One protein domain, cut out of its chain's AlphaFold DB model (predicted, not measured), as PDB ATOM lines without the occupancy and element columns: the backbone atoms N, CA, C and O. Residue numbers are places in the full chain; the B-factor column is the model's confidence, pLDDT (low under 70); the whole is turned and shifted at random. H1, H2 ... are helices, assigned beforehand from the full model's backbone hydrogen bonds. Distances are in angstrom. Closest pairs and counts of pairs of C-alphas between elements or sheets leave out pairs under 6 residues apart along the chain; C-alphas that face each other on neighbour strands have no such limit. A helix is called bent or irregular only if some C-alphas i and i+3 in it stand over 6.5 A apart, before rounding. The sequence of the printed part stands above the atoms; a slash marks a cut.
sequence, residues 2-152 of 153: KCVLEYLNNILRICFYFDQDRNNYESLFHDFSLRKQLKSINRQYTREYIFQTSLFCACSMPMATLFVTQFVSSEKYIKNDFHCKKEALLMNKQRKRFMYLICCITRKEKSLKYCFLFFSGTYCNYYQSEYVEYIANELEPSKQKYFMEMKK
ATOM      1  N   LYS A   2     119.868 146.989 211.854       61.28
ATOM      2  CA  LYS A   2     120.854 146.659 210.794       61.28
ATOM      3  C   LYS A   2     120.427 147.137 209.395       61.28
ATOM      4  O   LYS A   2     121.113 147.963 208.811       61.28
ATOM      5  N   CYS A   3     119.217 146.771 208.971       77.56
ATOM      6  CA  CYS A   3     118.689 147.111 207.644       77.56
ATOM      7  C   CYS A   3     118.599 148.634 207.364       77.56
ATOM      8  O   CYS A   3     118.885 149.088 206.261       77.56
ATOM      9  N   VAL A   4     118.269 149.456 208.372       84.44
ATOM     10  CA  VAL A   4     118.149 150.922 208.201       84.44
ATOM     11  C   VAL A   4     119.519 151.578 208.039       84.44
ATOM     12  O   VAL A   4     119.698 152.425 207.166       84.44
ATOM     13  N   LEU A   5     120.496 151.186 208.862       84.56
ATOM     14  CA  LEU A   5     121.856 151.720 208.760       84.56
ATOM     15  C   LEU A   5     122.563 151.234 207.495       84.56
ATOM     16  O   LEU A   5     123.339 151.985 206.916       84.56
ATOM     17  N   GLU A   6     122.272 150.018 207.040       89.56
ATOM     18  CA  GLU A   6     122.754 149.497 205.758       89.56
ATOM     19  C   GLU A   6     122.179 150.291 204.579       89.56
ATOM     20  O   GLU A   6     122.926 150.691 203.685       89.56
ATOM     21  N   TYR A   7     120.879 150.598 204.606       92.81
ATOM     22  CA  TYR A   7     120.250 151.442 203.592       92.81
ATOM     23  C   TYR A   7     120.848 152.855 203.578       92.81
ATOM     24  O   TYR A   7     121.243 153.353 202.523       92.81
ATOM     25  N   LEU A   8     121.007 153.470 204.753       92.44
ATOM     26  CA  LEU A   8     121.667 154.768 204.883       92.44
ATOM     27  C   LEU A   8     123.110 154.719 204.367       92.44
ATOM     28  O   LEU A   8     123.523 155.601 203.623       92.44
ATOM     29  N   ASN A   9     123.866 153.673 204.698       94.81
ATOM     30  CA  ASN A   9     125.236 153.504 204.227       94.81
ATOM     31  C   ASN A   9     125.309 153.419 202.696       94.81
ATOM     32  O   ASN A   9     126.227 153.974 202.099       94.81
ATOM     33  N   ASN A  10     124.333 152.773 202.051       95.19
ATOM     34  CA  ASN A  10     124.250 152.720 200.593       95.19
ATOM     35  C   ASN A  10     123.933 154.087 199.978       95.19
ATOM     36  O   ASN A  10     124.541 154.438 198.968       95.19
ATOM     37  N   ILE A  11     123.049 154.877 200.594       95.50
ATOM     38  CA  ILE A  11     122.796 156.264 200.170       95.50
ATOM     39  C   ILE A  11     124.074 157.095 200.304       95.50
ATOM     40  O   ILE A  11     124.493 157.744 199.351       95.50
ATOM     41  N   LEU A  12     124.746 157.025 201.454       96.19
ATOM     42  CA  LEU A  12     125.974 157.783 201.705       96.19
ATOM     43  C   LEU A  12     127.130 157.338 200.806       96.19
ATOM     44  O   LEU A  12     127.975 158.149 200.436       96.19
ATOM     45  N   ARG A  13     127.147 156.071 200.386       96.94
ATOM     46  CA  ARG A  13     128.057 155.591 199.344       96.94
ATOM     47  C   ARG A  13     127.804 156.295 198.011       96.94
ATOM     48  O   ARG A  13     128.765 156.692 197.364       96.94
ATOM     49  N   ILE A  14     126.543 156.451 197.602       97.19
ATOM     50  CA  ILE A  14     126.187 157.187 196.378       97.19
ATOM     51  C   ILE A  14     126.629 158.648 196.504       97.19
ATOM     52  O   ILE A  14     127.270 159.160 195.595       97.19
ATOM     53  N   CYS A  15     126.365 159.286 197.647       96.12
ATOM     54  CA  CYS A  15     126.815 160.650 197.932       96.12
ATOM     55  C   CYS A  15     128.339 160.804 197.814       96.12
ATOM     56  O   CYS A  15     128.809 161.736 197.173       96.12
ATOM     57  N   PHE A  16     129.101 159.870 198.388       96.44
ATOM     58  CA  PHE A  16     130.560 159.856 198.290       96.44
ATOM     59  C   PHE A  16     131.041 159.795 196.835       96.44
ATOM     60  O   PHE A  16     131.912 160.570 196.449       96.44
ATOM     61  N   TYR A  17     130.483 158.887 196.026       96.12
ATOM     62  CA  TYR A  17     130.872 158.770 194.619       96.12
ATOM     63  C   TYR A  17     130.449 159.988 193.803       96.12
ATOM     64  O   TYR A  17     131.229 160.457 192.983       96.12
ATOM     65  N   PHE A  18     129.271 160.555 194.076       95.44
ATOM     66  CA  PHE A  18     128.831 161.794 193.439       95.44
ATOM     67  C   PHE A  18     129.844 162.923 193.654       95.44
ATOM     68  O   PHE A  18     130.255 163.568 192.695       95.44
ATOM     69  N   ASP A  19     130.268 163.145 194.897       94.06
ATOM     70  CA  ASP A  19     131.211 164.214 195.230       94.06
ATOM     71  C   ASP A  19     132.614 163.953 194.643       94.06
ATOM     72  O   ASP A  19     133.265 164.890 194.187       94.06
ATOM     73  N   GLN A  20     133.068 162.692 194.589       92.81
ATOM     74  CA  GLN A  20     134.329 162.316 193.925       92.81
ATOM     75  C   GLN A  20     134.287 162.584 192.416       92.81
ATOM     76  O   GLN A  20     135.222 163.161 191.859       92.81
ATOM     77  N   ASP A  21     133.196 162.185 191.765       92.31
ATOM     78  CA  ASP A  21     133.057 162.266 190.314       92.31
ATOM     79  C   ASP A  21     132.647 163.662 189.844       92.31
ATOM     80  O   ASP A  21     132.831 163.984 188.673       92.31
ATOM     81  N   ARG A  22     132.133 164.519 190.735       88.94
ATOM     82  CA  ARG A  22     131.667 165.879 190.430       88.94
ATOM     83  C   ARG A  22     132.651 166.658 189.562       88.94
ATOM     84  O   ARG A  22     132.238 167.303 188.602       88.94
ATOM     85  N   ASN A  23     133.939 166.607 189.901       81.75
ATOM     86  CA  ASN A  23     134.970 167.373 189.198       81.75
ATOM     87  C   ASN A  23     135.165 166.902 187.746       81.75
ATOM     88  O   ASN A  23     135.575 167.693 186.906       81.75
ATOM     89  N   ASN A  24     134.790 165.662 187.417       88.56
ATOM     90  CA  ASN A  24     134.785 165.163 186.038       88.56
ATOM     91  C   ASN A  24     133.643 165.769 185.200       88.56
ATOM     92  O   ASN A  24     133.665 165.688 183.975       88.56
ATOM     93  N   TYR A  25     132.653 166.385 185.852       87.69
ATOM     94  CA  TYR A  25     131.473 166.985 185.231       87.69
ATOM     95  C   TYR A  25     131.392 168.497 185.473       87.69
ATOM     96  O   TYR A  25     130.301 169.070 185.477       87.69
ATOM     97  N   GLU A  26     132.536 169.165 185.667       81.88
ATOM     98  CA  GLU A  26     132.610 170.604 185.956       81.88
ATOM     99  C   GLU A  26     131.848 171.459 184.924       81.88
ATOM    100  O   GLU A  26     131.191 172.441 185.274       81.88
ATOM    101  N   SER A  27     131.851 171.028 183.659       86.12
ATOM    102  CA  SER A  27     131.121 171.668 182.559       86.12
ATOM    103  C   SER A  27     129.622 171.814 182.827       86.12
ATOM    104  O   SER A  27     129.061 172.859 182.515       86.12
ATOM    105  N   LEU A  28     128.975 170.840 183.476       83.81
ATOM    106  CA  LEU A  28     127.547 170.920 183.816       83.81
ATOM    107  C   LEU A  28     127.258 172.066 184.799       83.81
ATOM    108  O   LEU A  28     126.216 172.723 184.722       83.81
ATOM    109  N   PHE A  29     128.189 172.329 185.716       82.25
ATOM    110  CA  PHE A  29     128.074 173.394 186.713       82.25
ATOM    111  C   PHE A  29     128.355 174.777 186.103       82.25
ATOM    112  O   PHE A  29     127.687 175.761 186.449       82.25
ATOM    113  N   HIS A  30     129.282 174.849 185.145       81.38
ATOM    114  CA  HIS A  30     129.532 176.051 184.341       81.38
ATOM    115  C   HIS A  30     128.350 176.387 183.432       81.38
ATOM    116  O   HIS A  30     127.900 177.535 183.403       81.38
ATOM    117  N   ASP A  31     127.769 175.380 182.783       85.62
ATOM    118  CA  ASP A  31     126.583 175.524 181.939       85.62
ATOM    119  C   ASP A  31     125.408 176.113 182.715       85.62
ATOM    120  O   ASP A  31     124.722 177.009 182.218       85.62
ATOM    121  N   PHE A  32     125.186 175.672 183.957       85.56
ATOM    122  CA  PHE A  32     124.172 176.269 184.824       85.56
ATOM    123  C   PHE A  32     124.440 177.762 185.083       85.56
ATOM    124  O   PHE A  32     123.517 178.582 185.051       85.56
ATOM    125  N   SER A  33     125.706 178.143 185.278       83.06
ATOM    126  CA  SER A  33     126.098 179.538 185.506       83.06
ATOM    127  C   SER A  33     125.929 180.442 184.286       83.06
ATOM    128  O   SER A  33     125.641 181.625 184.464       83.06
ATOM    129  N   LEU A  34     126.046 179.908 183.070       84.38
ATOM    130  CA  LEU A  34     125.713 180.630 181.839       84.38
ATOM    131  C   LEU A  34     124.193 180.718 181.655       84.38
ATOM    132  O   LEU A  34     123.632 181.787 181.419       84.38
ATOM    133  N   ARG A  35     123.502 179.594 181.847       83.50
ATOM    134  CA  ARG A  35     122.049 179.468 181.694       83.50
ATOM    135  C   ARG A  35     121.280 180.422 182.607       83.50
ATOM    136  O   ARG A  35     120.347 181.071 182.139       83.50
ATOM    137  N   LYS A  36     121.686 180.596 183.869       82.81
ATOM    138  CA  LYS A  36     121.015 181.525 184.807       82.81
ATOM    139  C   LYS A  36     121.046 183.000 184.369       82.81
ATOM    140  O   LYS A  36     120.248 183.794 184.860       82.81
ATOM    141  N   GLN A  37     121.941 183.384 183.455       80.75
ATOM    142  CA  GLN A  37     121.978 184.739 182.889       80.75
ATOM    143  C   GLN A  37     120.905 184.951 181.806       80.75
ATOM    144  O   GLN A  37     120.565 186.090 181.480       80.75
ATOM    145  N   LEU A  38     120.325 183.873 181.267       81.88
ATOM    146  CA  LEU A  38     119.272 183.942 180.258       81.88
ATOM    147  C   LEU A  38     117.940 184.365 180.893       81.88
ATOM    148  O   LEU A  38     117.450 183.759 181.848       81.88
ATOM    149  N   LYS A  39     117.296 185.384 180.307       67.50
ATOM    150  CA  LYS A  39     116.009 185.926 180.788       67.50
ATOM    151  C   LYS A  39     114.887 184.880 180.861       67.50
ATOM    152  O   LYS A  39     113.984 185.038 181.676       67.50
ATOM    153  N   SER A  40     114.925 183.838 180.031       70.38
ATOM    154  CA  SER A  40     113.929 182.757 180.021       70.38
ATOM    155  C   SER A  40     113.955 181.919 181.301       70.38
ATOM    156  O   SER A  40     112.898 181.594 181.835       70.38
ATOM    157  N   ILE A  41     115.137 181.639 181.852       69.25
ATOM    158  CA  ILE A  41     115.293 180.805 183.053       69.25
ATOM    159  C   ILE A  41     114.835 181.548 184.308       69.25
ATOM    160  O   ILE A  41     114.134 180.973 185.137       69.25
ATOM    161  N   ASN A  42     115.120 182.850 184.399       65.94
ATOM    162  CA  ASN A  42     114.636 183.699 185.495       65.94
ATOM    163  C   ASN A  42     113.105 183.852 185.530       65.94
ATOM    164  O   ASN A  42     112.562 184.279 186.543       65.94
ATOM    165  N   ARG A  43     112.404 183.526 184.433       72.69
ATOM    166  CA  ARG A  43     110.933 183.481 184.389       72.69
ATOM    167  C   ARG A  43     110.369 182.107 184.750       72.69
ATOM    168  O   ARG A  43     109.219 182.031 185.163       72.69
ATOM    169  N   GLN A  44     111.153 181.045 184.572       81.38
ATOM    170  CA  GLN A  44     110.719 179.664 184.785       81.38
ATOM    171  C   GLN A  44     110.899 179.205 186.237       81.38
ATOM    172  O   GLN A  44     110.110 178.398 186.723       81.38
ATOM    173  N   TYR A  45     111.921 179.709 186.929       83.06
ATOM    174  CA  TYR A  45     112.264 179.279 188.282       83.06
ATOM    175  C   TYR A  45     112.225 180.432 189.279       83.06
ATOM    176  O   TYR A  45     112.475 181.588 188.938       83.06
ATOM    177  N   THR A  46     111.950 180.106 190.543       86.88
ATOM    178  CA  THR A  46     112.023 181.089 191.624       86.88
ATOM    179  C   THR A  46     113.470 181.515 191.855       86.88
ATOM    180  O   THR A  46     114.419 180.750 191.662       86.88
ATOM    181  N   ARG A  47     113.652 182.750 192.332       84.69
ATOM    182  CA  ARG A  47     114.975 183.264 192.715       84.69
ATOM    183  C   ARG A  47     115.640 182.390 193.783       84.69
ATOM    184  O   ARG A  47     116.852 182.207 193.747       84.69
ATOM    185  N   GLU A  48     114.842 181.852 194.702       83.88
ATOM    186  CA  GLU A  48     115.299 180.940 195.751       83.88
ATOM    187  C   GLU A  48     115.859 179.639 195.170       83.88
ATOM    188  O   GLU A  48     116.970 179.250 195.523       83.88
ATOM    189  N   TYR A  49     115.152 179.018 194.222       85.62
ATOM    190  CA  TYR A  49     115.629 177.810 193.549       85.62
ATOM    191  C   TYR A  49     116.967 178.058 192.846       85.62
ATOM    192  O   TYR A  49     117.937 177.341 193.080       85.62
ATOM    193  N   ILE A  50     117.061 179.130 192.052       87.56
ATOM    194  CA  ILE A  50     118.294 179.485 191.332       87.56
ATOM    195  C   ILE A  50     119.453 179.714 192.309       87.56
ATOM    196  O   ILE A  50     120.585 179.307 192.038       87.56
ATOM    197  N   PHE A  51     119.182 180.350 193.449       85.75
ATOM    198  CA  PHE A  51     120.173 180.581 194.491       85.75
ATOM    199  C   PHE A  51     120.646 179.273 195.141       85.75
ATOM    200  O   PHE A  51     121.851 179.031 195.196       85.75
ATOM    201  N   GLN A  52     119.728 178.398 195.560       85.88
ATOM    202  CA  GLN A  52     120.057 177.105 196.172       85.88
ATOM    203  C   GLN A  52     120.836 176.202 195.211       85.88
ATOM    204  O   GLN A  52     121.854 175.624 195.593       85.88
ATOM    205  N   THR A  53     120.416 176.126 193.946       87.50
ATOM    206  CA  THR A  53     121.152 175.385 192.916       87.50
ATOM    207  C   THR A  53     122.525 176.003 192.678       87.50
ATOM    208  O   THR A  53     123.501 175.271 192.576       87.50
ATOM    209  N   SER A  54     122.650 177.335 192.674       87.94
ATOM    210  CA  SER A  54     123.958 177.995 192.540       87.94
ATOM    211  C   SER A  54     124.912 177.626 193.677       87.94
ATOM    212  O   SER A  54     126.082 177.372 193.409       87.94
ATOM    213  N   LEU A  55     124.426 177.571 194.923       87.56
ATOM    214  CA  LEU A  55     125.229 177.132 196.069       87.56
ATOM    215  C   LEU A  55     125.675 175.679 195.906       87.56
ATOM    216  O   LEU A  55     126.863 175.393 196.015       87.56
ATOM    217  N   PHE A  56     124.748 174.783 195.558       88.38
ATOM    218  CA  PHE A  56     125.063 173.381 195.281       88.38
ATOM    219  C   PHE A  56     126.127 173.240 194.186       88.38
ATOM    220  O   PHE A  56     127.083 172.485 194.335       88.38
ATOM    221  N   CYS A  57     125.995 173.996 193.097       87.56
ATOM    222  CA  CYS A  57     126.955 173.977 192.004       87.56
ATOM    223  C   CYS A  57     128.321 174.549 192.398       87.56
ATOM    224  O   CYS A  57     129.319 174.121 191.831       87.56
ATOM    225  N   ALA A  58     128.388 175.496 193.334       85.44
ATOM    226  CA  ALA A  58     129.637 176.121 193.766       85.44
ATOM    227  C   ALA A  58     130.419 175.281 194.793       85.44
ATOM    228  O   ALA A  58     131.640 175.406 194.875       85.44
ATOM    229  N   CYS A  59     129.748 174.419 195.562       86.88
ATOM    230  CA  CYS A  59     130.398 173.539 196.534       86.88
ATOM    231  C   CYS A  59     131.251 172.472 195.839       86.88
ATOM    232  O   CYS A  59     130.782 171.820 194.910       86.88
ATOM    233  N   SER A  60     132.471 172.234 196.329       87.31
ATOM    234  CA  SER A  60     133.321 171.125 195.866       87.31
ATOM    235  C   SER A  60     132.793 169.754 196.298       87.31
ATOM    236  O   SER A  60     132.981 168.782 195.575       87.31
ATOM    237  N   MET A  61     132.108 169.689 197.444       90.88
ATOM    238  CA  MET A  61     131.522 168.471 198.021       90.88
ATOM    239  C   MET A  61     130.039 168.677 198.371       90.88
ATOM    240  O   MET A  61     129.671 168.709 199.547       90.88
ATOM    241  N   PRO A  62     129.165 168.904 197.380       90.94
ATOM    242  CA  PRO A  62     127.790 169.307 197.635       90.94
ATOM    243  C   PRO A  62     126.987 168.272 198.433       90.94
ATOM    244  O   PRO A  62     126.150 168.666 199.246       90.94
ATOM    245  N   MET A  63     127.231 166.969 198.269       93.38
ATOM    246  CA  MET A  63     126.516 165.949 199.041       93.38
ATOM    247  C   MET A  63     126.987 165.903 200.493       93.38
ATOM    248  O   MET A  63     126.156 165.796 201.399       93.38
ATOM    249  N   ALA A  64     128.292 166.033 200.740       92.12
ATOM    250  CA  ALA A  64     128.828 166.190 202.088       92.12
ATOM    251  C   ALA A  64     128.293 167.461 202.760       92.12
ATOM    252  O   ALA A  64     127.807 167.391 203.889       92.12
ATOM    253  N   THR A  65     128.310 168.601 202.064       89.88
ATOM    254  CA  THR A  65     127.794 169.873 202.585       89.88
ATOM    255  C   THR A  65     126.301 169.783 202.881       89.88
ATOM    256  O   THR A  65     125.854 170.231 203.940       89.88
ATOM    257  N   LEU A  66     125.516 169.158 201.997       89.81
ATOM    258  CA  LEU A  66     124.096 168.924 202.237       89.81
ATOM    259  C   LEU A  66     123.896 168.066 203.487       89.81
ATOM    260  O   LEU A  66     123.117 168.454 204.353       89.81
ATOM    261  N   PHE A  67     124.622 166.950 203.615       90.25
ATOM    262  CA  PHE A  67     124.546 166.084 204.791       90.25
ATOM    263  C   PHE A  67     124.849 166.861 206.073       90.25
ATOM    264  O   PHE A  67     124.032 166.840 206.988       90.25
ATOM    265  N   VAL A  68     125.966 167.593 206.119       86.06
ATOM    266  CA  VAL A  68     126.371 168.436 207.255       86.06
ATOM    267  C   VAL A  68     125.274 169.443 207.615       86.06
ATOM    268  O   VAL A  68     124.894 169.545 208.782       86.06
ATOM    269  N   THR A  69     124.702 170.120 206.613       84.56
ATOM    270  CA  THR A  69     123.670 171.149 206.819       84.56
ATOM    271  C   THR A  69     122.414 170.585 207.491       84.56
ATOM    272  O   THR A  69     121.860 171.238 208.372       84.56
ATOM    273  N   GLN A  70     122.003 169.349 207.174       83.00
ATOM    274  CA  GLN A  70     120.823 168.718 207.796       83.00
ATOM    275  C   GLN A  70     120.983 168.455 209.304       83.00
ATOM    276  O   GLN A  70     119.988 168.264 209.999       83.00
ATOM    277  N   PHE A  71     122.210 168.404 209.835       76.50
ATOM    278  CA  PHE A  71     122.426 168.190 211.275       76.50
ATOM    279  C   PHE A  71     122.337 169.476 212.093       76.50
ATOM    280  O   PHE A  71     122.050 169.417 213.294       76.50
ATOM    281  N   VAL A  72     122.592 170.618 211.457       75.00
ATOM    282  CA  VAL A  72     122.648 171.927 212.116       75.00
ATOM    283  C   VAL A  72     121.410 172.767 211.835       75.00
ATOM    284  O   VAL A  72     120.960 173.478 212.733       75.00
ATOM    285  N   SER A  73     120.815 172.619 210.651       74.56
ATOM    286  CA  SER A  73     119.678 173.414 210.204       74.56
ATOM    287  C   SER A  73     118.381 172.613 210.157       74.56
ATOM    288  O   SER A  73     118.371 171.420 209.870       74.56
ATOM    289  N   SER A  74     117.259 173.287 210.408       69.31
ATOM    290  CA  SER A  74     115.914 172.741 210.169       69.31
ATOM    291  C   SER A  74     115.530 172.738 208.687       69.31
ATOM    292  O   SER A  74     114.540 172.116 208.298       69.31
ATOM    293  N   GLU A  75     116.286 173.456 207.863       69.81
ATOM    294  CA  GLU A  75     116.029 173.629 206.441       69.81
ATOM    295  C   GLU A  75     116.759 172.577 205.604       69.81
ATOM    296  O   GLU A  75     117.856 172.135 205.937       69.81
ATOM    297  N   LYS A  76     116.136 172.169 204.491       72.00
ATOM    298  CA  LYS A  76     116.558 170.986 203.729       72.00
ATOM    299  C   LYS A  76     117.531 171.269 202.573       72.00
ATOM    300  O   LYS A  76     117.641 170.441 201.672       72.00
ATOM    301  N   TYR A  77     118.222 172.405 202.571       74.50
ATOM    302  CA  TYR A  77     119.099 172.836 201.475       74.50
ATOM    303  C   TYR A  77     120.473 173.285 201.988       74.50
ATOM    304  O   TYR A  77     120.637 173.519 203.181       74.50
ATOM    305  N   ILE A  78     121.463 173.392 201.094       78.31
ATOM    306  CA  ILE A  78     122.819 173.848 201.438       78.31
ATOM    307  C   ILE A  78     122.781 175.313 201.870       78.31
ATOM    308  O   ILE A  78     122.371 176.183 201.098       78.31
ATOM    309  N   LYS A  79     123.263 175.592 203.080       75.38
ATOM    310  CA  LYS A  79     123.484 176.953 203.571       75.38
ATOM    311  C   LYS A  79     124.963 177.312 203.479       75.38
ATOM    312  O   LYS A  79     125.826 176.446 203.462       75.38
ATOM    313  N   ASN A  80     125.239 178.613 203.436       70.38
ATOM    314  CA  ASN A  80     126.600 179.130 203.545       70.38
ATOM    315  C   ASN A  80     127.217 178.706 204.895       70.38
ATOM    316  O   ASN A  80     126.552 178.816 205.929       70.38
ATOM    317  N   ASP A  81     128.482 178.287 204.886       67.69
ATOM    318  CA  ASP A  81     129.280 177.843 206.035       67.69
ATOM    319  C   ASP A  81     129.134 178.743 207.270       67.69
ATOM    320  O   ASP A  81     129.038 178.252 208.397       67.69
ATOM    321  N   PHE A  82     129.061 180.069 207.085       70.62
ATOM    322  CA  PHE A  82     128.870 181.008 208.198       70.62
ATOM    323  C   PHE A  82     127.583 180.719 208.989       70.62
ATOM    324  O   PHE A  82     127.575 180.757 210.223       70.62
ATOM    325  N   HIS A  83     126.496 180.393 208.289       70.75
ATOM    326  CA  HIS A  83     125.216 180.066 208.908       70.75
ATOM    327  C   HIS A  83     125.278 178.722 209.637       70.75
ATOM    328  O   HIS A  83     124.852 178.624 210.789       70.75
ATOM    329  N   CYS A  84     125.863 177.707 208.995       67.88
ATOM    330  CA  CYS A  84     126.019 176.371 209.568       67.88
ATOM    331  C   CYS A  84     126.842 176.407 210.864       67.88
ATOM    332  O   CYS A  84     126.452 175.800 211.861       67.88
ATOM    333  N   LYS A  85     127.934 177.185 210.904       70.69
ATOM    334  CA  LYS A  85     128.767 177.351 212.108       70.69
ATOM    335  C   LYS A  85     128.013 178.024 213.252       70.69
ATOM    336  O   LYS A  85     128.129 177.589 214.398       70.69
ATOM    337  N   LYS A  86     127.203 179.045 212.959       72.38
ATOM    338  CA  LYS A  86     126.371 179.710 213.974       72.38
ATOM    339  C   LYS A  86     125.338 178.750 214.574       72.38
ATOM    340  O   LYS A  86     125.182 178.719 215.790       72.38
ATOM    341  N   GLU A  87     124.667 177.947 213.753       73.50
ATOM    342  CA  GLU A  87     123.700 176.946 214.228       73.50
ATOM    343  C   GLU A  87     124.371 175.796 214.997       73.50
ATOM    344  O   GLU A  87     123.844 175.341 216.014       73.50
ATOM    345  N   ALA A  88     125.569 175.373 214.590       70.69
ATOM    346  CA  ALA A  88     126.341 174.350 215.294       70.69
ATOM    347  C   ALA A  88     126.724 174.764 216.725       70.69
ATOM    348  O   ALA A  88     126.690 173.942 217.647       70.69
ATOM    349  N   LEU A  89     127.036 176.048 216.947       70.31
ATOM    350  CA  LEU A  89     127.261 176.592 218.293       70.31
ATOM    351  C   LEU A  89     126.012 176.467 219.178       70.31
ATOM    352  O   LEU A  89     126.133 176.256 220.385       70.31
ATOM    353  N   LEU A  90     124.827 176.534 218.570       71.50
ATOM    354  CA  LEU A  90     123.531 176.403 219.237       71.50
ATOM    355  C   LEU A  90     123.076 174.940 219.387       71.50
ATOM    356  O   LEU A  90     122.061 174.680 220.039       71.50
ATOM    357  N   MET A  91     123.811 173.958 218.843       72.94
ATOM    358  CA  MET A  91     123.486 172.544 219.052       72.94
ATOM    359  C   MET A  91     123.579 172.174 220.533       72.94
ATOM    360  O   MET A  91     124.616 172.338 221.185       72.94
ATOM    361  N   ASN A  92     122.502 171.584 221.056       77.38
ATOM    362  CA  ASN A  92     122.462 171.144 222.446       77.38
ATOM    363  C   ASN A  92     123.535 170.065 222.732       77.38
ATOM    364  O   ASN A  92     123.905 169.270 221.866       77.38
ATOM    365  N   LYS A  93     124.030 170.003 223.978       80.88
ATOM    366  CA  LYS A  93     125.067 169.034 224.400       80.88
ATOM    367  C   LYS A  93     124.666 167.572 224.145       80.88
ATOM    368  O   LYS A  93     125.528 166.729 223.907       80.88
ATOM    369  N   GLN A  94     123.372 167.267 224.193       82.88
ATOM    370  CA  GLN A  94     122.849 165.914 224.028       82.88
ATOM    371  C   GLN A  94     122.995 165.401 222.586       82.88
ATOM    372  O   GLN A  94     123.454 164.280 222.383       82.88
ATOM    373  N   ARG A  95     122.708 166.236 221.581       78.62
ATOM    374  CA  ARG A  95     122.912 165.930 220.158       78.62
ATOM    375  C   ARG A  95     124.383 165.640 219.865       78.62
ATOM    376  O   ARG A  95     124.671 164.669 219.172       78.62
ATOM    377  N   LYS A  96     125.308 166.396 220.472       78.56
ATOM    378  CA  LYS A  96     126.764 166.150 220.361       78.56
ATOM    379  C   LYS A  96     127.140 164.751 220.852       78.56
ATOM    380  O   LYS A  96     127.856 164.022 220.172       78.56
ATOM    381  N   ARG A  97     126.617 164.359 222.021       84.38
ATOM    382  CA  ARG A  97     126.834 163.022 222.600       84.38
ATOM    383  C   ARG A  97     126.261 161.915 221.716       84.38
ATOM    384  O   ARG A  97     126.918 160.896 221.535       84.38
ATOM    385  N   PHE A  98     125.077 162.119 221.140       87.56
ATOM    386  CA  PHE A  98     124.483 161.143 220.226       87.56
ATOM    387  C   PHE A  98     125.274 160.993 218.925       87.56
ATOM    388  O   PHE A  98     125.500 159.865 218.501       87.56
ATOM    389  N   MET A  99     125.766 162.083 218.330       87.19
ATOM    390  CA  MET A  99     126.643 161.995 217.155       87.19
ATOM    391  C   MET A  99     127.924 161.215 217.451       87.19
ATOM    392  O   MET A  99     128.290 160.328 216.682       87.19
ATOM    393  N   TYR A 100     128.569 161.489 218.588       87.62
ATOM    394  CA  TYR A 100     129.747 160.734 219.015       87.62
ATOM    395  C   TYR A 100     129.435 159.239 219.181       87.62
ATOM    396  O   TYR A 100     130.165 158.387 218.677       87.62
ATOM    397  N   LEU A 101     128.307 158.906 219.816       89.31
ATOM    398  CA  LEU A 101     127.867 157.519 219.967       89.31
ATOM    399  C   LEU A 101     127.642 156.835 218.609       89.31
ATOM    400  O   LEU A 101     128.069 155.695 218.427       89.31
ATOM    401  N   ILE A 102     127.027 157.524 217.644       89.81
ATOM    402  CA  ILE A 102     126.838 157.005 216.282       89.81
ATOM    403  C   ILE A 102     128.191 156.737 215.612       89.81
ATOM    404  O   ILE A 102     128.355 155.682 214.998       89.81
ATOM    405  N   CYS A 103     129.180 157.623 215.773       90.50
ATOM    406  CA  CYS A 103     130.540 157.396 215.268       90.50
ATOM    407  C   CYS A 103     131.149 156.120 215.873       90.50
ATOM    408  O   CYS A 103     131.685 155.283 215.152       90.50
ATOM    409  N   CYS A 104     131.003 155.915 217.185       88.94
ATOM    410  CA  CYS A 104     131.493 154.714 217.864       88.94
ATOM    411  C   CYS A 104     130.806 153.426 217.378       88.94
ATOM    412  O   CYS A 104     131.476 152.408 217.201       88.94
ATOM    413  N   ILE A 105     129.487 153.456 217.155       89.38
ATOM    414  CA  ILE A 105     128.722 152.303 216.651       89.38
ATOM    415  C   ILE A 105     129.143 151.975 215.217       89.38
ATOM    416  O   ILE A 105     129.487 150.837 214.914       89.38
ATOM    417  N   THR A 106     129.148 152.981 214.342       90.38
ATOM    418  CA  THR A 106     129.455 152.809 212.913       90.38
ATOM    419  C   THR A 106     130.905 152.410 212.665       90.38
ATOM    420  O   THR A 106     131.162 151.674 211.720       90.38
ATOM    421  N   ARG A 107     131.842 152.795 213.542       88.19
ATOM    422  CA  ARG A 107     133.232 152.314 213.500       88.19
ATOM    423  C   ARG A 107     133.333 150.797 213.665       88.19
ATOM    424  O   ARG A 107     134.115 150.158 212.968       88.19
ATOM    425  N   LYS A 108     132.604 150.223 214.629       87.44
ATOM    426  CA  LYS A 108     132.708 148.788 214.954       87.44
ATOM    427  C   LYS A 108     132.215 147.895 213.812       87.44
ATOM    428  O   LYS A 108     132.663 146.761 213.685       87.44
ATOM    429  N   GLU A 109     131.336 148.423 212.967       87.44
ATOM    430  CA  GLU A 109     130.698 147.704 211.870       87.44
ATOM    431  C   GLU A 109     131.334 148.086 210.527       87.44
ATOM    432  O   GLU A 109     130.973 149.091 209.915       87.44
ATOM    433  N   LYS A 110     132.251 147.257 210.008       83.25
ATOM    434  CA  LYS A 110     132.936 147.515 208.721       83.25
ATOM    435  C   LYS A 110     131.976 147.729 207.540       83.25
ATOM    436  O   LYS A 110     132.319 148.427 206.585       83.25
ATOM    437  N   SER A 111     130.776 147.148 207.592       87.56
ATOM    438  CA  SER A 111     129.727 147.336 206.581       87.56
ATOM    439  C   SER A 111     129.185 148.770 206.534       87.56
ATOM    440  O   SER A 111     128.682 149.188 205.495       87.56
ATOM    441  N   LEU A 112     129.342 149.547 207.610       92.06
ATOM    442  CA  LEU A 112     128.826 150.908 207.773       92.06
ATOM    443  C   LEU A 112     129.896 151.989 207.543       92.06
ATOM    444  O   LEU A 112     129.791 153.097 208.067       92.06
ATOM    445  N   LYS A 113     130.930 151.687 206.749       92.00
ATOM    446  CA  LYS A 113     132.079 152.580 206.529       92.00
ATOM    447  C   LYS A 113     131.725 153.978 206.002       92.00
ATOM    448  O   LYS A 113     132.407 154.932 206.359       92.00
ATOM    449  N   TYR A 114     130.679 154.125 205.183       94.88
ATOM    450  CA  TYR A 114     130.247 155.437 204.683       94.88
ATOM    451  C   TYR A 114     129.421 156.188 205.724       94.88
ATOM    452  O   TYR A 114     129.581 157.395 205.864       94.88
ATOM    453  N   CYS A 115     128.613 155.486 206.524       94.50
ATOM    454  CA  CYS A 115     128.020 156.094 207.714       94.50
ATOM    455  C   CYS A 115     129.115 156.632 208.638       94.50
ATOM    456  O   CYS A 115     129.065 157.805 208.996       94.50
ATOM    457  N   PHE A 116     130.122 155.815 208.969       93.62
ATOM    458  CA  PHE A 116     131.245 156.266 209.791       93.62
ATOM    459  C   PHE A 116     131.895 157.515 209.195       93.62
ATOM    460  O   PHE A 116     131.973 158.517 209.891       93.62
ATOM    461  N   LEU A 117     132.259 157.482 207.908       94.62
ATOM    462  CA  LEU A 117     132.899 158.592 207.200       94.62
ATOM    463  C   LEU A 117     132.121 159.913 207.312       94.62
ATOM    464  O   LEU A 117     132.699 160.945 207.641       94.62
ATOM    465  N   PHE A 118     130.814 159.887 207.050       94.12
ATOM    466  CA  PHE A 118     129.994 161.097 207.072       94.12
ATOM    467  C   PHE A 118     129.719 161.576 208.502       94.12
ATOM    468  O   PHE A 118     129.853 162.762 208.792       94.12
ATOM    469  N   PHE A 119     129.369 160.680 209.429       92.50
ATOM    470  CA  PHE A 119     129.121 161.077 210.818       92.50
ATOM    471  C   PHE A 119     130.391 161.577 211.509       92.50
ATOM    472  O   PHE A 119     130.325 162.579 212.225       92.50
ATOM    473  N   SER A 120     131.537 160.928 211.282       92.19
ATOM    474  CA  SER A 120     132.824 161.357 211.830       92.19
ATOM    475  C   SER A 120     133.262 162.688 211.227       92.19
ATOM    476  O   SER A 120     133.695 163.563 211.972       92.19
ATOM    477  N   GLY A 121     133.089 162.878 209.914       91.62
ATOM    478  CA  GLY A 121     133.372 164.136 209.224       91.62
ATOM    479  C   GLY A 121     132.567 165.295 209.807       91.62
ATOM    480  O   GLY A 121     133.152 166.276 210.262       91.62
ATOM    481  N   THR A 122     131.239 165.149 209.909       89.38
ATOM    482  CA  THR A 122     130.368 166.167 210.525       89.38
ATOM    483  C   THR A 122     130.717 166.396 211.996       89.38
ATOM    484  O   THR A 122     130.679 167.523 212.484       89.38
ATOM    485  N   TYR A 123     131.065 165.345 212.739       89.19
ATOM    486  CA  TYR A 123     131.447 165.483 214.142       89.19
ATOM    487  C   TYR A 123     132.761 166.264 214.306       89.19
ATOM    488  O   TYR A 123     132.826 167.196 215.106       89.19
ATOM    489  N   CYS A 124     133.798 165.931 213.535       88.62
ATOM    490  CA  CYS A 124     135.100 166.598 213.596       88.62
ATOM    491  C   CYS A 124     135.066 168.030 213.062       88.62
ATOM    492  O   CYS A 124     135.819 168.861 213.566       88.62
ATOM    493  N   ASN A 125     134.174 168.323 212.115       83.75
ATOM    494  CA  ASN A 125     133.904 169.670 211.626       83.75
ATOM    495  C   ASN A 125     133.553 170.640 212.774       83.75
ATOM    496  O   ASN A 125     134.140 171.714 212.899       83.75
ATOM    497  N   TYR A 126     132.669 170.217 213.686       80.75
ATOM    498  CA  TYR A 126     132.158 171.085 214.755       80.75
ATOM    499  C   TYR A 126     132.817 170.899 216.123       80.75
ATOM    500  O   TYR A 126     132.774 171.813 216.948       80.75
ATOM    501  N   TYR A 127     133.377 169.721 216.403       81.25
ATOM    502  CA  TYR A 127     133.833 169.348 217.748       81.25
ATOM    503  C   TYR A 127     135.315 168.984 217.841       81.25
ATOM    504  O   TYR A 127     135.771 168.710 218.946       81.25
ATOM    505  N   GLN A 128     136.053 168.999 216.722       79.19
ATOM    506  CA  GLN A 128     137.521 168.881 216.674       79.19
ATOM    507  C   GLN A 128     138.094 167.749 217.556       79.19
ATOM    508  O   GLN A 128     138.994 167.956 218.363       79.19
ATOM    509  N   SER A 129     137.552 166.536 217.428       83.19
ATOM    510  CA  SER A 129     138.005 165.391 218.226       83.19
ATOM    511  C   SER A 129     139.227 164.706 217.614       83.19
ATOM    512  O   SER A 129     139.115 164.057 216.574       83.19
ATOM    513  N   GLU A 130     140.356 164.771 218.322       84.38
ATOM    514  CA  GLU A 130     141.609 164.095 217.951       84.38
ATOM    515  C   GLU A 130     141.445 162.573 217.846       84.38
ATOM    516  O   GLU A 130     141.973 161.944 216.933       84.38
ATOM    517  N   TYR A 131     140.656 161.970 218.742       84.69
ATOM    518  CA  TYR A 131     140.406 160.528 218.728       84.69
ATOM    519  C   TYR A 131     139.683 160.077 217.454       84.69
ATOM    520  O   TYR A 131     140.069 159.092 216.829       84.69
ATOM    521  N   VAL A 132     138.632 160.796 217.053       83.50
ATOM    522  CA  VAL A 132     137.872 160.457 215.841       83.50
ATOM    523  C   VAL A 132     138.716 160.688 214.586       83.50
ATOM    524  O   VAL A 132     138.648 159.892 213.652       83.50
ATOM    525  N   GLU A 133     139.551 161.725 214.586       85.06
ATOM    526  CA  GLU A 133     140.485 162.016 213.501       85.06
ATOM    527  C   GLU A 133     141.576 160.951 213.358       85.06
ATOM    528  O   GLU A 133     141.832 160.495 212.246       85.06
ATOM    529  N   TYR A 134     142.149 160.475 214.467       87.00
ATOM    530  CA  TYR A 134     143.083 159.348 214.459       87.00
ATOM    531  C   TYR A 134     142.475 158.120 213.769       87.00
ATOM    532  O   TYR A 134     143.089 157.536 212.884       87.00
ATOM    533  N   ILE A 135     141.228 157.782 214.100       84.19
ATOM    534  CA  ILE A 135     140.528 156.635 213.504       84.19
ATOM    535  C   ILE A 135     140.230 156.876 212.023       84.19
ATOM    536  O   ILE A 135     140.329 155.964 211.208       84.19
ATOM    537  N   ALA A 136     139.847 158.097 211.655       83.19
ATOM    538  CA  ALA A 136     139.594 158.441 210.262       83.19
ATOM    539  C   ALA A 136     140.870 158.369 209.403       83.19
ATOM    540  O   ALA A 136     140.782 158.077 208.211       83.19
ATOM    541  N   ASN A 137     142.047 158.562 210.004       84.25
ATOM    542  CA  ASN A 137     143.338 158.379 209.343       84.25
ATOM    543  C   ASN A 137     143.703 156.907 209.090       84.25
ATOM    544  O   ASN A 137     144.570 156.643 208.265       84.25
ATOM    545  N   GLU A 138     143.028 155.949 209.734       86.31
ATOM    546  CA  GLU A 138     143.175 154.511 209.447       86.31
ATOM    547  C   GLU A 138     142.328 154.055 208.238       86.31
ATOM    548  O   GLU A 138     142.361 152.885 207.852       86.31
ATOM    549  N   LEU A 139     141.525 154.949 207.643       87.62
ATOM    550  CA  LEU A 139     140.705 154.638 206.471       87.62
ATOM    551  C   LEU A 139     141.552 154.498 205.196       87.62
ATOM    552  O   LEU A 139     142.660 155.009 205.084       87.62
ATOM    553  N   GLU A 140     140.971 153.854 204.181       92.00
ATOM    554  CA  GLU A 140     141.548 153.824 202.830       92.00
ATOM    555  C   GLU A 140     141.832 155.254 202.310       92.00
ATOM    556  O   GLU A 140     141.003 156.145 202.535       92.00
ATOM    557  N   PRO A 141     142.914 155.481 201.533       93.56
ATOM    558  CA  PRO A 141     143.372 156.826 201.161       93.56
ATOM    559  C   PRO A 141     142.300 157.735 200.542       93.56
ATOM    560  O   PRO A 141     142.220 158.921 200.859       93.56
ATOM    561  N   SER A 142     141.426 157.187 199.691       92.94
ATOM    562  CA  SER A 142     140.335 157.954 199.071       92.94
ATOM    563  C   SER A 142     139.307 158.455 200.090       92.94
ATOM    564  O   SER A 142     138.829 159.584 199.993       92.94
ATOM    565  N   LYS A 143     138.994 157.644 201.105       93.75
ATOM    566  CA  LYS A 143     138.062 157.995 202.186       93.75
ATOM    567  C   LYS A 143     138.709 158.940 203.186       93.75
ATOM    568  O   LYS A 143     138.045 159.859 203.645       93.75
ATOM    569  N   GLN A 144     139.993 158.750 203.478       93.62
ATOM    570  CA  GLN A 144     140.756 159.672 204.312       93.62
ATOM    571  C   GLN A 144     140.793 161.072 203.687       93.62
ATOM    572  O   GLN A 144     140.469 162.049 204.357       93.62
ATOM    573  N   LYS A 145     141.108 161.181 202.388       92.94
ATOM    574  CA  LYS A 145     141.081 162.465 201.673       92.94
ATOM    575  C   LYS A 145     139.707 163.130 201.780       92.94
ATOM    576  O   LYS A 145     139.617 164.291 202.165       92.94
ATOM    577  N   TYR A 146     138.648 162.369 201.514       93.94
ATOM    578  CA  TYR A 146     137.273 162.852 201.615       93.94
ATOM    579  C   TYR A 146     136.909 163.327 203.029       93.94
ATOM    580  O   TYR A 146     136.313 164.387 203.192       93.94
ATOM    581  N   PHE A 147     137.308 162.585 204.066       93.69
ATOM    582  CA  PHE A 147     137.130 162.988 205.463       93.69
ATOM    583  C   PHE A 147     137.816 164.327 205.763       93.69
ATOM    584  O   PHE A 147     137.210 165.211 206.371       93.69
ATOM    585  N   MET A 148     139.064 164.494 205.316       91.06
ATOM    586  CA  MET A 148     139.840 165.715 205.556       91.06
ATOM    587  C   MET A 148     139.242 166.939 204.866       91.06
ATOM    588  O   MET A 148     139.355 168.047 205.389       91.06
ATOM    589  N   GLU A 149     138.613 166.763 203.707       90.19
ATOM    590  CA  GLU A 149     137.872 167.831 203.037       90.19
ATOM    591  C   GLU A 149     136.543 168.118 203.758       90.19
ATOM    592  O   GLU A 149     136.242 169.274 204.049       90.19
ATOM    593  N   MET A 150     135.810 167.084 204.180       89.56
ATOM    594  CA  MET A 150     134.547 167.225 204.914       89.56
ATOM    595  C   MET A 150     134.707 167.925 206.275       89.56
ATOM    596  O   MET A 150     133.838 168.695 206.693       89.56
ATOM    597  N   LYS A 151     135.836 167.712 206.961       86.31
ATOM    598  CA  LYS A 151     136.194 168.408 208.211       86.31
ATOM    599  C   LYS A 151     136.305 169.934 208.032       86.31
ATOM    600  O   LYS A 151     136.224 170.653 209.022       86.31
ATOM    601  N   LYS A 152     136.517 170.421 206.803       83.12
ATOM    602  CA  LYS A 152     136.730 171.847 206.494       83.12
ATOM    603  C   LYS A 152     135.467 172.600 206.069       83.12
ATOM    604  O   LYS A 152     135.553 173.821 205.944       83.12
TER     605      LYS A 152
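AT A GLANCE: This is residues 2 to 152 of the 153 residues of an uncharacterized protein of Trachipleistophora hominis (UniProt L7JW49). H1a, H6, H8 and H9 pack round the kinked helix H7 in a helical cluster, while H1b and H3, side by side, form a narrower end with small H2 at its tip. H4 lies between the two parts, with H5 packed on it. The printed part has 151 residues, with nine named helices in order H1 to H9 and no named strand: all helix. It is compact, with a radius of gyration of the C-alphas of 16.8 A, and elongated, spanning 53 by 34 by 29 A.

IN THESE COORDINATES: H1, residues 2 to 35, begins with C-alpha 2 at (120.854, 146.659, 210.794). By its hydrogen bonds it was assigned as one helix, but it is bent: C-alphas 24 and 27 are 8.2 A apart. Its arms H1a, residues 2 to 24, 33.9 A long, and H1b, residues 27 to 35, are about perpendicular at 74 degrees. H1a is irregular, with C-alphas 20 and 23 7.0 A apart. H2 spans residues 41 to 44, H3 47 to 58, H4 62 to 72, H5 81 to 89, H6 93 to 108, 23.6 A, and H7 110 to 127, 23.6 A. H7 is irregular, with C-alphas 111 and 114 8.3 A apart, and has a kink of 39 degrees near residue 117. H8 spans residues 130 to 136 and H9 141 to 150, ending at (134.547, 167.225, 204.914).

HOW THE PARTS SIT: H7, the hub, forms a hairpin with H6; their closest C-alphas, Thr 106 and Phe 116, are 5.0 A apart. With residues 111 to 118 alone H7 touches H1a, closest C-alphas Asn 9 and Cys 115, 5.2 A. With residues 117 to 125 alone it touches H9, closest C-alphas Gly 121 and Met 150, 5.4 A. H5 touches H4, closest C-alphas Val 72 and Ala 88, 5.4 A. H3, with residues 54 to 58 alone, touches H1b at a shallow tilt of 29 degrees, opposite ways; C-alphas Phe 29 and Cys 57 are closest, 5.4 A. Every O i to N i+4 pair is within hydrogen-bond range in H1b, H3, H5, H8 and H9, against 17 of 19 in H1a, 5 of 7 in H4, 11 of 12 in H6 and 11 of 14 in H7; H2 is too short for such a pair.

THE WHOLE: The C-alphas farthest apart, Lys 39 and Lys 108, are 53.2 A apart. The printed part has no cut and no long link. Mean pLDDT of the printed part is 85.0; residues 2, 39, 41 to 42, 74 to 75, 81 and 84 are under 70.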